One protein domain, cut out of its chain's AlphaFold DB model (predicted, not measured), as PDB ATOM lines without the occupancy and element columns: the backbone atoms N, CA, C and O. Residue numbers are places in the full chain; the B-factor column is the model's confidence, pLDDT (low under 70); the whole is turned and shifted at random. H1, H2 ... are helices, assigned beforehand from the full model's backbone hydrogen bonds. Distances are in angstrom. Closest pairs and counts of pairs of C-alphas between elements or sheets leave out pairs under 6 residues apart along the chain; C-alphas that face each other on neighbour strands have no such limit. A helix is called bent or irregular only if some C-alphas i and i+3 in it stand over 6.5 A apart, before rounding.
ATOM      1  N   GLN A   2     171.035 147.529 237.185       57.06
ATOM      2  CA  GLN A   2     171.513 146.421 236.354       57.06
ATOM      3  C   GLN A   2     171.846 145.197 237.226       57.06
ATOM      4  O   GLN A   2     172.484 145.340 238.263       57.06
ATOM      5  N   THR A   3     171.401 143.998 236.835       59.34
ATOM      6  CA  THR A   3     171.621 142.763 237.620       59.34
ATOM      7  C   THR A   3     173.105 142.421 237.767       59.34
ATOM      8  O   THR A   3     173.514 141.936 238.814       59.34
ATOM      9  N   ALA A   4     173.918 142.726 236.750       63.53
ATOM     10  CA  ALA A   4     175.340 142.386 236.722       63.53
ATOM     11  C   ALA A   4     176.170 143.061 237.834       63.53
ATOM     12  O   ALA A   4     177.177 142.504 238.250       63.53
ATOM     13  N   THR A   5     175.750 144.228 238.328       77.12
ATOM     14  CA  THR A   5     176.570 145.068 239.221       77.12
ATOM     15  C   THR A   5     176.277 144.857 240.710       77.12
ATOM     16  O   THR A   5     176.958 145.417 241.561       77.12
ATOM     17  N   ARG A   6     175.256 144.060 241.053       82.75
ATOM     18  CA  ARG A   6     174.781 143.913 242.443       82.75
ATOM     19  C   ARG A   6     175.801 143.201 243.334       82.75
ATOM     20  O   ARG A   6     176.085 143.672 244.425       82.75
ATOM     21  N   VAL A   7     176.397 142.122 242.827       86.38
ATOM     22  CA  VAL A   7     177.442 141.350 243.526       86.38
ATOM     23  C   VAL A   7     178.672 142.210 243.805       86.38
ATOM     24  O   VAL A   7     179.197 142.195 244.909       86.38
ATOM     25  N   GLN A   8     179.073 143.028 242.831       87.00
ATOM     26  CA  GLN A   8     180.216 143.930 242.965       87.00
ATOM     27  C   GLN A   8     179.986 144.989 244.048       87.00
ATOM     28  O   GLN A   8     180.927 145.381 244.724       87.00
ATOM     29  N   PHE A   9     178.747 145.454 244.242       89.00
ATOM     30  CA  PHE A   9     178.432 146.408 245.309       89.00
ATOM     31  C   PHE A   9     178.483 145.776 246.696       89.00
ATOM     32  O   PHE A   9     178.968 146.429 247.616       89.00
ATOM     33  N   LEU A  10     178.042 144.523 246.829       89.62
ATOM     34  CA  LEU A  10     178.179 143.769 248.076       89.62
ATOM     35  C   LEU A  10     179.656 143.505 248.395       89.62
ATOM     36  O   LEU A  10     180.111 143.800 249.491       89.62
ATOM     37  N   GLN A  11     180.438 143.046 247.413       89.31
ATOM     38  CA  GLN A  11     181.877 142.800 247.583       89.31
ATOM     39  C   GLN A  11     182.674 144.077 247.885       89.31
ATOM     40  O   GLN A  11     183.655 144.032 248.616       89.31
ATOM     41  N   ALA A  12     182.251 145.221 247.340       91.19
ATOM     42  CA  ALA A  12     182.865 146.518 247.613       91.19
ATOM     43  C   ALA A  12     182.402 147.158 248.937       91.19
ATOM     44  O   ALA A  12     182.777 148.299 249.199       91.19
ATOM     45  N   GLY A  13     181.549 146.492 249.728       90.56
ATOM     46  CA  GLY A  13     181.030 147.023 250.995       90.56
ATOM     47  C   GLY A  13     180.108 148.238 250.841       90.56
ATOM     48  O   GLY A  13     179.895 148.979 251.793       90.56
ATOM     49  N   LYS A  14     179.564 148.481 249.640       91.62
ATOM     50  CA  LYS A  14     178.615 149.587 249.402       91.62
ATOM     51  C   LYS A  14     177.208 149.273 249.907       91.62
ATOM     52  O   LYS A  14     176.384 150.176 250.005       91.62
ATOM     53  N   VAL A  15     176.923 147.992 250.125       91.50
ATOM     54  CA  VAL A  15     175.676 147.472 250.686       91.50
ATOM     55  C   VAL A  15     176.014 146.295 251.592       91.50
ATOM     56  O   VAL A  15     176.925 145.533 251.273       91.50
ATOM     57  N   ASP A  16     175.252 146.120 252.667       90.12
ATOM     58  CA  ASP A  16     175.470 145.035 253.635       90.12
ATOM     59  C   ASP A  16     174.714 143.749 253.269       90.12
ATOM     60  O   ASP A  16     175.140 142.644 253.597       90.12
ATOM     61  N   LEU A  17     173.581 143.876 252.567       88.88
ATOM     62  CA  LEU A  17     172.712 142.757 252.205       88.88
ATOM     63  C   LEU A  17     172.138 142.919 250.796       88.88
ATOM     64  O   LEU A  17     171.684 143.994 250.397       88.88
ATOM     65  N   LEU A  18     172.087 141.811 250.055       87.75
ATOM     66  CA  LEU A  18     171.388 141.719 248.776       87.75
ATOM     67  C   LEU A  18     170.088 140.923 248.927       87.75
ATOM     68  O   LEU A  18     170.114 139.707 249.085       87.75
ATOM     69  N   ILE A  19     168.947 141.599 248.774       86.62
ATOM     70  CA  ILE A  19     167.636 140.954 248.603       86.62
ATOM     71  C   ILE A  19     167.274 141.028 247.121       86.62
ATOM     72  O   ILE A  19     166.885 142.073 246.597       86.62
ATOM     73  N   ALA A  20     167.464 139.924 246.406       79.69
ATOM     74  CA  ALA A  20     167.230 139.860 244.970       79.69
ATOM     75  C   ALA A  20     166.815 138.451 244.537       79.69
ATOM     76  O   ALA A  20     167.144 137.468 245.193       79.69
ATOM     77  N   SER A  21     166.157 138.352 243.378       78.06
ATOM     78  CA  SER A  21     165.889 137.090 242.680       78.06
ATOM     79  C   SER A  21     167.175 136.504 242.076       78.06
ATOM     80  O   SER A  21     167.358 136.445 240.859       78.06
ATOM     81  N   MET A  22     168.108 136.123 242.946       79.69
ATOM     82  CA  MET A  22     169.369 135.491 242.591       79.69
ATOM     83  C   MET A  22     169.298 134.001 242.875       79.69
ATOM     84  O   MET A  22     168.973 133.568 243.972       79.69
ATOM     85  N   GLU A  23     169.630 133.222 241.859       80.25
ATOM     86  CA  GLU A  23     169.779 131.785 241.994       80.25
ATOM     87  C   GLU A  23     171.059 131.450 242.766       80.25
ATOM     88  O   GLU A  23     172.124 132.028 242.491       80.25
ATOM     89  N   LEU A  24     170.928 130.508 243.702       82.75
ATOM     90  CA  LEU A  24     172.038 129.817 244.344       82.75
ATOM     91  C   LEU A  24     172.648 128.841 243.335       82.75
ATOM     92  O   LEU A  24     171.969 127.935 242.860       82.75
ATOM     93  N   ASN A  25     173.923 129.025 243.015       80.50
ATOM     94  CA  ASN A  25     174.694 128.085 242.212       80.50
ATOM     95  C   ASN A  25     176.110 127.939 242.799       80.50
ATOM     96  O   ASN A  25     176.532 128.831 243.541       80.50
ATOM     97  N   PRO A  26     176.826 126.838 242.497       84.38
ATOM     98  CA  PRO A  26     178.135 126.555 243.089       84.38
ATOM     99  C   PRO A  26     179.133 127.700 242.888       84.38
ATOM    100  O   PRO A  26     179.664 128.217 243.864       84.38
ATOM    101  N   ASP A  27     179.265 128.197 241.654       84.31
ATOM    102  CA  ASP A  27     180.173 129.300 241.310       84.31
ATOM    103  C   ASP A  27     179.948 130.570 242.157       84.31
ATOM    104  O   ASP A  27     180.882 131.313 242.451       84.31
ATOM    105  N   ARG A  28     178.698 130.880 242.526       84.88
ATOM    106  CA  ARG A  28     178.399 132.038 243.383       84.88
ATOM    107  C   ARG A  28     178.566 131.720 244.860       84.88
ATOM    108  O   ARG A  28     178.975 132.609 245.598       84.88
ATOM    109  N   ALA A  29     178.261 130.498 245.284       86.81
ATOM    110  CA  ALA A  29     178.419 130.064 246.672       86.81
ATOM    111  C   ALA A  29     179.884 130.101 247.140       86.81
ATOM    112  O   ALA A  29     180.129 130.280 248.327       86.81
ATOM    113  N   GLU A  30     180.852 130.024 246.221       88.56
ATOM    114  CA  GLU A  30     182.276 130.226 246.534       88.56
ATOM    115  C   GLU A  30     182.600 131.652 247.010       88.56
ATOM    116  O   GLU A  30     183.551 131.857 247.757       88.56
ATOM    117  N   THR A  31     181.827 132.651 246.572       87.12
ATOM    118  CA  THR A  31     182.143 134.074 246.800       87.12
ATOM    119  C   THR A  31     181.077 134.832 247.584       87.12
ATOM    120  O   THR A  31     181.318 135.967 247.994       87.12
ATOM    121  N   LEU A  32     179.900 134.237 247.786       88.12
ATOM    122  CA  LEU A  32     178.746 134.857 248.429       88.12
ATOM    123  C   LEU A  32     178.173 133.954 249.519       88.12
ATOM    124  O   LEU A  32     177.929 132.770 249.298       88.12
ATOM    125  N   GLY A  33     177.874 134.555 250.671       88.56
ATOM    126  CA  GLY A  33     177.053 133.933 251.705       88.56
ATOM    127  C   GLY A  33     175.569 133.966 251.331       88.56
ATOM    128  O   GLY A  33     175.083 134.933 250.741       88.56
ATOM    129  N   TYR A  34     174.843 132.914 251.704       87.88
ATOM    130  CA  TYR A  34     173.407 132.784 251.468       87.88
ATOM    131  C   TYR A  34     172.672 132.496 252.771       87.88
ATOM    132  O   TYR A  34     173.218 131.882 253.687       87.88
ATOM    133  N   ALA A  35     171.407 132.912 252.837       87.44
ATOM    134  CA  ALA A  35     170.532 132.484 253.915       87.44
ATOM    135  C   ALA A  35     170.382 130.947 253.873       87.44
ATOM    136  O   ALA A  35     170.181 130.396 252.788       87.44
ATOM    137  N   PRO A  36     170.449 130.255 255.025       83.44
ATOM    138  CA  PRO A  36     170.405 128.792 255.080       83.44
ATOM    139  C   PRO A  36     169.060 128.225 254.613       83.44
ATOM    140  O   PRO A  36     168.996 127.112 254.096       83.44
ATOM    141  N   THR A  37     167.982 128.997 254.759       84.00
ATOM    142  CA  THR A  37     166.647 128.598 254.320       84.00
ATOM    143  C   THR A  37     166.408 129.057 252.879       84.00
ATOM    144  O   THR A  37     166.336 130.267 252.635       84.00
ATOM    145  N   PRO A  38     166.232 128.139 251.909       76.38
ATOM    146  CA  PRO A  38     165.883 128.515 250.547       76.38
ATOM    147  C   PRO A  38     164.455 129.072 250.511       76.38
ATOM    148  O   PRO A  38     163.491 128.375 250.813       76.38
ATOM    149  N   PHE A  39     164.318 130.337 250.120       79.94
ATOM    150  CA  PHE A  39     163.034 131.053 250.091       79.94
ATOM    151  C   PHE A  39     162.471 131.250 248.674       79.94
ATOM    152  O   PHE A  39     161.327 131.669 248.514       79.94
ATOM    153  N   TYR A  40     163.259 130.973 247.630       78.44
ATOM    154  CA  TYR A  40     162.852 131.167 246.240       78.44
ATOM    155  C   TYR A  40     163.523 130.148 245.316       78.44
ATOM    156  O   TYR A  40     164.724 129.901 245.423       78.44
ATOM    157  N   ARG A  41     162.755 129.570 244.383       77.06
ATOM    158  CA  ARG A  41     163.263 128.669 243.341       77.06
ATOM    159  C   ARG A  41     163.241 129.383 241.995       77.06
ATOM    160  O   ARG A  41     162.212 129.917 241.590       77.06
ATOM    161  N   VAL A  42     164.372 129.356 241.298       75.19
ATOM    162  CA  VAL A  42     164.528 129.926 239.957       75.19
ATOM    163  C   VAL A  42     164.538 128.785 238.943       75.19
ATOM    164  O   VAL A  42     165.177 127.765 239.169       75.19
TER     165      VAL A  42
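What this domain is: This is residues 2 to 42 of the 111 residues of a protein of Delftia tsuruhatensis (UniProt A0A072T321). There is little regular structure here: the model is mostly a winding loop with two short helices, H1 near one end of the longest axis and H2 well separated from it. Residues 12 to 25 arc from H1 to H2, and residues 30 to 42 lead away to the end opposite H1. The printed part has 41 residues, with H1 then H2, no named strand, and 13 residues in named elements, class all helix. It is compact, with a radius of gyration of the C-alphas of 10.3 A and spans of 25 by 20 by 17 A.

How they stand to each other: Look first at H1, residues 3 to 11, which is irregular: the C-alphas of Ala 4 and Val 7 are 7.2 A apart. H2, residues 26 to 29, is apart from H1. In H1, 3 of 5 O i to N i+4 pairs are within hydrogen-bond range; H2 is too short for such a pair.

Where its parts are: Find C-alpha 3 at (171.621, 142.763, 237.620); from there H1 runs 14.3 A to C-alpha 11. H2 ends at C-alpha 29, (178.419, 130.064, 246.672).

The domain as a whole: The C-alphas farthest apart, of Ala 12 and Arg 41, are 26.9 A apart. The printed part has no cut, and the link from H1 to H2 is long, with 14 residues. Confidence is low at residues 2 to 4, under 70.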